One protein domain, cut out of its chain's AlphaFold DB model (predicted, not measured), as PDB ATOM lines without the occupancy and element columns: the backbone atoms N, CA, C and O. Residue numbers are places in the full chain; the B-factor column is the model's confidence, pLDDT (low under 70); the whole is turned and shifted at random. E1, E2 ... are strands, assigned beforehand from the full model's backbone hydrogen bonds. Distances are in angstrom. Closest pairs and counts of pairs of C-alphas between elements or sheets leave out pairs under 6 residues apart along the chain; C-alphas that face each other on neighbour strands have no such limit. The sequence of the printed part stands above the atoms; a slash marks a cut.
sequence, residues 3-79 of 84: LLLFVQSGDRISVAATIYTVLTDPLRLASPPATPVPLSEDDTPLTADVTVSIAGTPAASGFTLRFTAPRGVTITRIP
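AT A GLANCE: This is residues 3 to 79 of the 84 residues of an uncharacterized protein of Acidocella aromatica (UniProt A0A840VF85). Two antiparallel sheets lie face to face as a small sandwich: E4, E3, E2, E7, in that order, form one layer, and E1, E6, E5 the other. Residues 31 to 50, with no named element, lead from E4 to E5, with short pairings to both. The printed part has 77 residues with seven named strands, E1 to E7 along the chain, and no named helix; its class is all strand, though just 34 residues are in named strands. It is compact, with a radius of gyration of the C-alphas of 11.2 A and spans of 33 by 26 by 22 A.

IN THESE COORDINATES: Find C-alpha 3 at (217.956, 135.301, 237.834); from there E1, residues 3 to 7, runs 12.3 A. Next come E2, residues 12 to 15, and E3, residues 18 to 24, 19.1 A long. E4 is residues 27 to 30, E5 residues 51 to 54, and E6 residues 63 to 68, 16.2 A long. E7, residues 75 to 78, ends at C-alpha 78, (205.521, 135.476, 245.137).

HOW THE PARTS SIT: In the strongly twisted larger sheet, look for N 14 and O 76, 2.9 A apart, between E2 and E7. The hairpin E2 and E3 has N 20 and O 13 at 2.8 A; the hairpin E3 and E4 has N 21 and O 30 at 2.7 A. E2, E3 and E4 form a meander, each strand the antiparallel neighbour of the one before. In the other sheet, N 7 and O 63 of the neighbours E1 and E6 are within hydrogen-bond range at 2.8 A, and so are N 66 and O 53 of the hairpin E5 and E6 at 2.8 A. The strands of the two sheets stand at 17 degrees.

THE WHOLE: The C-alphas farthest apart, of Ala 60 and Gly 72, are 33.0 A apart. The printed part has no cut. The link E4 to E5 is long, and no printed residue is under pLDDT 70.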
ATOM      1  N   LEU A   3     218.804 136.193 237.051       94.69
ATOM      2  CA  LEU A   3     217.956 135.301 237.834       94.69
ATOM      3  C   LEU A   3     216.985 134.569 236.906       94.69
ATOM      4  O   LEU A   3     216.333 135.198 236.078       94.69
ATOM      5  N   LEU A   4     216.884 133.249 237.058       95.25
ATOM      6  CA  LEU A   4     215.893 132.431 236.361       95.25
ATOM      7  C   LEU A   4     214.753 132.099 237.319       95.25
ATOM      8  O   LEU A   4     214.999 131.631 238.431       95.25
ATOM      9  N   LEU A   5     213.515 132.331 236.888       94.38
ATOM     10  CA  LEU A   5     212.317 132.039 237.667       94.38
ATOM     11  C   LEU A   5     211.322 131.265 236.815       94.38
ATOM     12  O   LEU A   5     210.898 131.745 235.768       94.38
ATOM     13  N   PHE A   6     210.906 130.098 237.295       93.81
ATOM     14  CA  PHE A   6     209.719 129.440 236.766       93.81
ATOM     15  C   PHE A   6     208.472 130.129 237.321       93.81
ATOM     16  O   PHE A   6     208.356 130.295 238.539       93.81
ATOM     17  N   VAL A   7     207.565 130.532 236.437       93.62
ATOM     18  CA  VAL A   7     206.358 131.290 236.765       93.62
ATOM     19  C   VAL A   7     205.116 130.678 236.139       93.62
ATOM     20  O   VAL A   7     205.158 130.086 235.063       93.62
ATOM     21  N   GLN A   8     203.993 130.866 236.814       93.88
ATOM     22  CA  GLN A   8     202.674 130.399 236.406       93.88
ATOM     23  C   GLN A   8     201.697 131.575 236.382       93.88
ATOM     24  O   GLN A   8     201.966 132.634 236.955       93.88
ATOM     25  N   SER A   9     200.553 131.400 235.723       92.12
ATOM     26  CA  SER A   9     199.499 132.419 235.742       92.12
ATOM     27  C   SER A   9     199.085 132.732 237.181       92.12
ATOM     28  O   SER A   9     198.874 131.820 237.976       92.12
ATOM     29  N   GLY A  10     198.967 134.015 237.515       91.44
ATOM     30  CA  GLY A  10     198.615 134.485 238.854       91.44
ATOM     31  C   GLY A  10     199.802 134.676 239.800       91.44
ATOM     32  O   GLY A  10     199.633 135.336 240.830       91.44
ATOM     33  N   ASP A  11     201.000 134.183 239.461       95.06
ATOM     34  CA  ASP A  11     202.211 134.529 240.206       95.06
ATOM     35  C   ASP A  11     202.424 136.040 240.213       95.06
ATOM     36  O   ASP A  11     202.112 136.744 239.252       95.06
ATOM     37  N   ARG A  12     203.004 136.546 241.298       95.00
ATOM     38  CA  ARG A  12     203.430 137.938 241.392       95.00
ATOM     39  C   ARG A  12     204.946 138.008 241.436       95.00
ATOM     40  O   ARG A  12     205.599 137.200 242.085       95.00
ATOM     41  N   ILE A  13     205.518 138.989 240.759       94.88
ATOM     42  CA  ILE A  13     206.954 139.243 240.733       94.88
ATOM     43  C   ILE A  13     207.161 140.656 241.248       94.88
ATOM     44  O   ILE A  13     206.688 141.620 240.651       94.88
ATOM     45  N   SER A  14     207.846 140.773 242.378       94.38
ATOM     46  CA  SER A  14     208.317 142.056 242.879       94.38
ATOM     47  C   SER A  14     209.670 142.345 242.240       94.38
ATOM     48  O   SER A  14     210.602 141.557 242.390       94.38
ATOM     49  N   VAL A  15     209.759 143.451 241.506       93.69
ATOM     50  CA  VAL A  15     210.995 143.988 240.931       93.69
ATOM     51  C   VAL A  15     211.209 145.356 241.562       93.69
ATOM     52  O   VAL A  15     210.446 146.290 241.304       93.69
ATOM     53  N   ALA A  16     212.212 145.467 242.435       91.19
ATOM     54  CA  ALA A  16     212.369 146.620 243.318       91.19
ATOM     55  C   ALA A  16     211.053 146.933 244.070       91.19
ATOM     56  O   ALA A  16     210.571 146.103 244.836       91.19
ATOM     57  N   ALA A  17     210.457 148.110 243.849       89.56
ATOM     58  CA  ALA A  17     209.216 148.536 244.500       89.56
ATOM     59  C   ALA A  17     207.939 148.224 243.689       89.56
ATOM     60  O   ALA A  17     206.836 148.509 244.154       89.56
ATOM     61  N   THR A  18     208.059 147.658 242.483       91.88
ATOM     62  CA  THR A  18     206.918 147.405 241.590       91.88
ATOM     63  C   THR A  18     206.531 145.930 241.607       91.88
ATOM     64  O   THR A  18     207.390 145.052 241.555       91.88
ATOM     65  N   ILE A  19     205.227 145.652 241.666       93.31
ATOM     66  CA  ILE A  19     204.679 144.294 241.620       93.31
ATOM     67  C   ILE A  19     204.021 144.065 240.262       93.31
ATOM     68  O   ILE A  19     203.119 144.802 239.864       93.31
ATOM     69  N   TYR A  20     204.443 143.000 239.594       94.69
ATOM     70  CA  TYR A  20     203.883 142.522 238.341       94.69
ATOM     71  C   TYR A  20     203.129 141.217 238.577       94.69
ATOM     72  O   TYR A  20     203.656 140.309 239.209       94.69
ATOM     73  N   THR A  21     201.914 141.095 238.060       95.19
ATOM     74  CA  THR A  21     201.173 139.831 237.988       95.19
ATOM     75  C   THR A  21     201.484 139.147 236.666       95.19
ATOM     76  O   THR A  21     201.396 139.773 235.609       95.19
ATOM     77  N   VAL A  22     201.829 137.867 236.720       94.31
ATOM     78  CA  VAL A  22     202.072 137.022 235.556       94.31
ATOM     79  C   VAL A  22     200.737 136.546 235.004       94.31
ATOM     80  O   VAL A  22     199.918 135.978 235.722       94.31
ATOM     81  N   LEU A  23     200.525 136.748 233.711       92.56
ATOM     82  CA  LEU A  23     199.406 136.194 232.959       92.56
ATOM     83  C   LEU A  23     200.017 135.367 231.837       92.56
ATOM     84  O   LEU A  23     200.854 135.898 231.122       92.56
ATOM     85  N   THR A  24     199.656 134.094 231.693       90.06
ATOM     86  CA  THR A  24     200.323 133.180 230.741       90.06
ATOM     87  C   THR A  24     199.577 132.989 229.422       90.06
ATOM     88  O   THR A  24     200.106 132.336 228.529       90.06
ATOM     89  N   ASP A  25     198.380 133.563 229.283       86.81
ATOM     90  CA  ASP A  25     197.546 133.433 228.084       86.81
ATOM     91  C   ASP A  25     196.942 134.791 227.651       86.81
ATOM     92  O   ASP A  25     195.972 135.284 228.246       86.81
ATOM     93  N   PRO A  26     197.552 135.489 226.672       88.50
ATOM     94  CA  PRO A  26     198.966 135.400 226.273       88.50
ATOM     95  C   PRO A  26     199.940 135.831 227.387       88.50
ATOM     96  O   PRO A  26     199.542 136.567 228.298       88.50
ATOM     97  N   LEU A  27     201.218 135.428 227.280       91.75
ATOM     98  CA  LEU A  27     202.251 135.732 228.277       91.75
ATOM     99  C   LEU A  27     202.538 137.237 228.396       91.75
ATOM    100  O   LEU A  27     203.056 137.871 227.474       91.75
ATOM    101  N   ARG A  28     202.232 137.805 229.563       94.44
ATOM    102  CA  ARG A  28     202.424 139.224 229.878       94.44
ATOM    103  C   ARG A  28     202.610 139.463 231.376       94.44
ATOM    104  O   ARG A  28     202.120 138.696 232.206       94.44
ATOM    105  N   LEU A  29     203.274 140.564 231.712       93.75
ATOM    106  CA  LEU A  29     203.391 141.095 233.072       93.75
ATOM    107  C   LEU A  29     202.478 142.308 233.239       93.75
ATOM    108  O   LEU A  29     202.616 143.295 232.526       93.75
ATOM    109  N   ALA A  30     201.552 142.258 234.192       93.44
ATOM    110  CA  ALA A  30     200.617 143.346 234.469       93.44
ATOM    111  C   ALA A  30     200.915 144.012 235.818       93.44
ATOM    112  O   ALA A  30     200.907 143.344 236.848       93.44
ATOM    113  N   SER A  31     201.124 145.326 235.836       91.75
ATOM    114  CA  SER A  31     201.353 146.100 237.066       91.75
ATOM    115  C   SER A  31     200.462 147.345 237.080       91.75
ATOM    116  O   SER A  31     200.805 148.323 236.419       91.75
ATOM    117  N   PRO A  32     199.327 147.361 237.800       81.12
ATOM    118  CA  PRO A  32     198.468 148.543 237.863       81.12
ATOM    119  C   PRO A  32     199.225 149.763 238.421       81.12
ATOM    120  O   PRO A  32     199.999 149.599 239.367       81.12
ATOM    121  N   PRO A  33     199.013 150.982 237.887       80.81
ATOM    122  CA  PRO A  33     198.082 151.361 236.815       80.81
ATOM    123  C   PRO A  33     198.646 151.205 235.387       80.81
ATOM    124  O   PRO A  33     198.007 151.636 234.430       80.81
ATOM    125  N   ALA A  34     199.842 150.640 235.221       82.50
ATOM    126  CA  ALA A  34     200.494 150.512 233.925       82.50
ATOM    127  C   ALA A  34     199.831 149.454 233.029       82.50
ATOM    128  O   ALA A  34     199.243 148.470 233.490       82.50
ATOM    129  N   THR A  35     199.966 149.658 231.721       86.88
ATOM    130  CA  THR A  35     199.529 148.709 230.698       86.88
ATOM    131  C   THR A  35     200.298 147.390 230.835       86.88
ATOM    132  O   THR A  35     201.506 147.422 231.079       86.88
ATOM    133  N   PRO A  36     199.640 146.225 230.672       90.06
ATOM    134  CA  PRO A  36     200.335 144.946 230.651       90.06
ATOM    135  C   PRO A  36     201.424 144.904 229.578       90.06
ATOM    136  O   PRO A  36     201.193 145.279 228.430       90.06
ATOM    137  N   VAL A  37     202.591 144.408 229.963       92.06
ATOM    138  CA  VAL A  37     203.775 144.300 229.120       92.06
ATOM    139  C   VAL A  37     203.831 142.886 228.535       92.06
ATOM    140  O   VAL A  37     203.958 141.932 229.310       92.06
ATOM    141  N   PRO A  38     203.709 142.705 227.207       93.25
ATOM    142  CA  PRO A  38     203.877 141.396 226.587       93.25
ATOM    143  C   PRO A  38     205.328 140.925 226.733       93.25
ATOM    144  O   PRO A  38     206.259 141.726 226.631       93.25
ATOM    145  N   LEU A  39     205.516 139.630 226.980       93.44
ATOM    146  CA  LEU A  39     206.847 139.032 227.058       93.44
ATOM    147  C   LEU A  39     207.164 138.232 225.795       93.44
ATOM    148  O   LEU A  39     206.289 137.581 225.225       93.44
ATOM    149  N   SER A  40     208.434 138.253 225.407       91.12
ATOM    150  CA  SER A  40     209.004 137.484 224.300       91.12
ATOM    151  C   SER A  40     210.375 136.926 224.699       91.12
ATOM    152  O   SER A  40     210.807 137.065 225.844       91.12
ATOM    153  N   GLU A  41     211.046 136.237 223.776       90.38
ATOM    154  CA  GLU A  41     212.429 135.773 223.972       90.38
ATOM    155  C   GLU A  41     213.443 136.929 223.962       90.38
ATOM    156  O   GLU A  41     214.551 136.778 224.476       90.38
ATOM    157  N   ASP A  42     213.057 138.088 223.426       91.62
ATOM    158  CA  ASP A  42     213.852 139.309 223.490       91.62
ATOM    159  C   ASP A  42     213.793 139.935 224.887       91.62
ATOM    160  O   ASP A  42     212.822 139.781 225.631       91.62
ATOM    161  N   ASP A  43     214.843 140.674 225.241       92.06
ATOM    162  CA  ASP A  43     214.914 141.381 226.516       92.06
ATOM    163  C   ASP A  43     213.924 142.557 226.538       92.06
ATOM    164  O   ASP A  43     214.170 143.634 225.991       92.06
ATOM    165  N   THR A  44     212.806 142.361 227.230       94.19
ATOM    166  CA  THR A  44     211.797 143.388 227.471       94.19
ATOM    167  C   THR A  44     212.192 144.249 228.674       94.19
ATOM    168  O   THR A  44     212.413 143.713 229.764       94.19
ATOM    169  N   PRO A  45     212.258 145.584 228.536       93.06
ATOM    170  CA  PRO A  45     212.581 146.463 229.651       93.06
ATOM    171  C   PRO A  45     211.433 146.543 230.667       93.06
ATOM    172  O   PRO A  45     210.261 146.678 230.317       93.06
ATOM    173  N   LEU A  46     211.800 146.500 231.945       91.81
ATOM    174  CA  LEU A  46     210.961 146.761 233.111       91.81
ATOM    175  C   LEU A  46     211.487 148.000 233.860       91.81
ATOM    176  O   LEU A  46     212.280 148.785 233.345       91.81
ATOM    177  N   THR A  47     211.021 148.198 235.093       91.25
ATOM    178  CA  THR A  47     211.510 149.257 235.986       91.25
ATOM    179  C   THR A  47     212.940 149.000 236.480       91.25
ATOM    180  O   THR A  47     213.412 147.863 236.475       91.25
ATOM    181  N   ALA A  48     213.599 150.050 236.982       90.38
ATOM    182  CA  ALA A  48     214.905 149.987 237.651       90.38
ATOM    183  C   ALA A  48     216.019 149.316 236.819       90.38
ATOM    184  O   ALA A  48     216.821 148.548 237.355       90.38
ATOM    185  N   ASP A  49     216.041 149.591 235.511       93.69
ATOM    186  CA  ASP A  49     216.994 149.033 234.539       93.69
ATOM    187  C   ASP A  49     217.020 147.494 234.511       93.69
ATOM    188  O   ASP A  49     218.035 146.872 234.194       93.69
ATOM    189  N   VAL A  50     215.895 146.865 234.868       94.94
ATOM    190  CA  VAL A  50     215.713 145.416 234.775       94.94
ATOM    191  C   VAL A  50     215.174 145.064 233.401       94.94
ATOM    192  O   VAL A  50     214.220 145.676 232.937       94.94
ATOM    193  N   THR A  51     215.732 144.036 232.775       96.06
ATOM    194  CA  THR A  51     215.140 143.405 231.593       96.06
ATOM    195  C   THR A  51     214.630 142.012 231.929       96.06
ATOM    196  O   THR A  51     215.132 141.352 232.846       96.06
ATOM    197  N   VAL A  52     213.605 141.570 231.204       96.19
ATOM    198  CA  VAL A  52     213.030 140.232 231.310       96.19
ATOM    199  C   VAL A  52     212.852 139.617 229.928       96.19
ATOM    200  O   VAL A  52     212.356 140.271 229.021       96.19
ATOM    201  N   SER A  53     213.205 138.349 229.790       95.88
ATOM    202  CA  SER A  53     212.998 137.554 228.578       95.88
ATOM    203  C   SER A  53     212.476 136.165 228.936       95.88
ATOM    204  O   SER A  53     212.667 135.671 230.054       95.88
ATOM    205  N   ILE A  54     211.788 135.517 227.999       94.81
ATOM    206  CA  ILE A  54     211.452 134.097 228.105       94.81
ATOM    207  C   ILE A  54     212.748 133.301 227.947       94.81
ATOM    208  O   ILE A  54     213.501 133.493 226.998       94.81
ATOM    209  N   ALA A  55     213.012 132.397 228.884       93.94
ATOM    210  CA  ALA A  55     214.169 131.524 228.847       93.94
ATOM    211  C   ALA A  55     213.736 130.076 228.635       93.94
ATOM    212  O   ALA A  55     213.120 129.463 229.503       93.94
ATOM    213  N   GLY A  56     214.122 129.507 227.497       84.62
ATOM    214  CA  GLY A  56     213.821 128.119 227.165       84.62
ATOM    215  C   GLY A  56     212.369 127.896 226.747       84.62
ATOM    216  O   GLY A  56     211.589 128.825 226.548       84.62
ATOM    217  N   THR A  57     212.016 126.627 226.575       84.69
ATOM    218  CA  THR A  57     210.724 126.239 226.008       84.69
ATOM    219  C   THR A  57     209.604 126.374 227.047       84.69
ATOM    220  O   THR A  57     209.779 125.917 228.182       84.69
ATOM    221  N   PRO A  58     208.441 126.952 226.689       83.56
ATOM    222  CA  PRO A  58     207.272 126.982 227.562       83.56
ATOM    223  C   PRO A  58     206.879 125.579 228.031       83.56
ATOM    224  O   PRO A  58     206.843 124.634 227.241       83.56
ATOM    225  N   ALA A  59     206.563 125.445 229.317       85.62
ATOM    226  CA  ALA A  59     206.004 124.222 229.871       85.62
ATOM    227  C   ALA A  59     204.474 124.317 229.893       85.62
ATOM    228  O   ALA A  59     203.904 125.404 229.965       85.62
ATOM    229  N   ALA A  60     203.788 123.173 229.925       82.38
ATOM    230  CA  ALA A  60     202.325 123.147 230.018       82.38
ATOM    231  C   ALA A  60     201.780 123.905 231.249       82.38
ATOM    232  O   ALA A  60     200.661 124.407 231.227       82.38
ATOM    233  N   SER A  61     202.568 123.986 232.324       85.56
ATOM    234  CA  SER A  61     202.181 124.602 233.594       85.56
ATOM    235  C   SER A  61     202.682 126.036 233.784       85.56
ATOM    236  O   SER A  61     202.337 126.642 234.801       85.56
ATOM    237  N   GLY A  62     203.492 126.582 232.868       90.69
ATOM    238  CA  GLY A  62     204.109 127.895 233.049       90.69
ATOM    239  C   GLY A  62     205.304 128.182 232.138       90.69
ATOM    240  O   GLY A  62     205.594 127.456 231.190       90.69
ATOM    241  N   PHE A  63     206.023 129.255 232.450       93.62
ATOM    242  CA  PHE A  63     207.158 129.751 231.675       93.62
ATOM    243  C   PHE A  63     208.373 129.922 232.575       93.62
ATOM    244  O   PHE A  63     208.236 130.263 233.747       93.62
ATOM    245  N   THR A  64     209.572 129.738 232.033       95.00
ATOM    246  CA  THR A  64     210.784 130.192 232.718       95.00
ATOM    247  C   THR A  64     211.130 131.577 232.195       95.00
ATOM    248  O   THR A  64     211.245 131.781 230.992       95.00
ATOM    249  N   LEU A  65     211.267 132.539 233.100       95.25
ATOM    250  CA  LEU A  65     211.675 133.901 232.793       95.25
ATOM    251  C   LEU A  65     213.107 134.126 233.257       95.25
ATOM    252  O   LEU A  65     213.483 133.725 234.363       95.25
ATOM    253  N   ARG A  66     213.894 134.804 232.428       96.69
ATOM    254  CA  ARG A  66     215.207 135.326 232.782       96.69
ATOM    255  C   ARG A  66     215.093 136.807 233.066       96.69
ATOM    256  O   ARG A  66     214.712 137.574 232.197       96.69
ATOM    257  N   PHE A  67     215.499 137.200 234.263       96.25
ATOM    258  CA  PHE A  67     215.641 138.594 234.650       96.25
ATOM    259  C   PHE A  67     217.113 138.978 234.657       96.25
ATOM    260  O   PHE A  67     217.928 138.274 235.257       96.25
ATOM    261  N   THR A  68     217.447 140.109 234.044       96.75
ATOM    262  CA  THR A  68     218.774 140.722 234.130       96.75
ATOM    263  C   THR A  68     218.640 142.071 234.820       96.75
ATOM    264  O   THR A  68     217.835 142.895 234.410       96.75
ATOM    265  N   ALA A  69     219.409 142.293 235.885       95.88
ATOM    266  CA  ALA A  69     219.273 143.483 236.723       95.88
ATOM    267  C   ALA A  69     220.624 144.033 237.216       95.88
ATOM    268  O   ALA A  69     221.590 143.264 237.361       95.88
ATOM    269  N   PRO A  70     220.716 145.337 237.538       95.38
ATOM    270  CA  PRO A  70     221.864 145.919 238.227       95.38
ATOM    271  C   PRO A  70     222.127 145.277 239.598       95.38
ATOM    272  O   PRO A  70     221.268 144.623 240.194       95.38
ATOM    273  N   ARG A  71     223.339 145.469 240.137       92.50
ATOM    274  CA  ARG A  71     223.637 145.065 241.522       92.50
ATOM    275  C   ARG A  71     222.794 145.901 242.491       92.50
ATOM    276  O   ARG A  71     222.713 147.111 242.334       92.50
ATOM    277  N   GLY A  72     222.204 145.251 243.494       90.38
ATOM    278  CA  GLY A  72     221.375 145.900 244.519       90.38
ATOM    279  C   GLY A  72     219.871 145.904 244.229       90.38
ATOM    280  O   GLY A  72     219.088 146.112 245.151       90.38
ATOM    281  N   VAL A  73     219.442 145.602 242.997       93.88
ATOM    282  CA  VAL A  73     218.016 145.411 242.691       93.88
ATOM    283  C   VAL A  73     217.571 144.030 243.166       93.88
ATOM    284  O   VAL A  73     218.181 143.016 242.824       93.88
ATOM    285  N   THR A  74     216.500 143.992 243.957       93.88
ATOM    286  CA  THR A  74     215.897 142.746 244.442       93.88
ATOM    287  C   THR A  74     214.765 142.321 243.514       93.88
ATOM    288  O   THR A  74     213.925 143.144 243.142       93.88
ATOM    289  N   ILE A  75     214.754 141.038 243.147       95.12
ATOM    290  CA  ILE A  75     213.699 140.411 242.349       95.12
ATOM    291  C   ILE A  75     213.202 139.186 243.104       95.12
ATOM    292  O   ILE A  75     213.980 138.272 243.379       95.12
ATOM    293  N   THR A  76     211.910 139.163 243.416       94.75
ATOM    294  CA  THR A  76     211.301 138.112 244.235       94.75
ATOM    295  C   THR A  76     210.039 137.591 243.568       94.75
ATOM    296  O   THR A  76     209.134 138.363 243.246       94.75
ATOM    297  N   ARG A  77     209.951 136.267 243.405       94.44
ATOM    298  CA  ARG A  77     208.704 135.589 243.037       94.44
ATOM    299  C   ARG A  77     207.848 135.387 244.284       94.44
ATOM    300  O   ARG A  77     208.318 134.874 245.292       94.44
ATOM    301  N   ILE A  78     206.579 135.732 244.169       94.00
ATOM    302  CA  ILE A  78     205.521 135.476 245.137       94.00
ATOM    303  C   ILE A  78     204.556 134.516 244.433       94.00
ATOM    304  O   ILE A  78     203.847 134.947 243.518       94.00
ATOM    305  N   PRO A  79     204.558 133.218 244.786       89.81
ATOM    306  CA  PRO A  79     203.676 132.242 244.164       89.81
ATOM    307  C   PRO A  79     202.215 132.686 244.237       89.81
ATOM    308  O   PRO A  79     201.736 133.131 245.283       89.81
TER     309      PRO A  79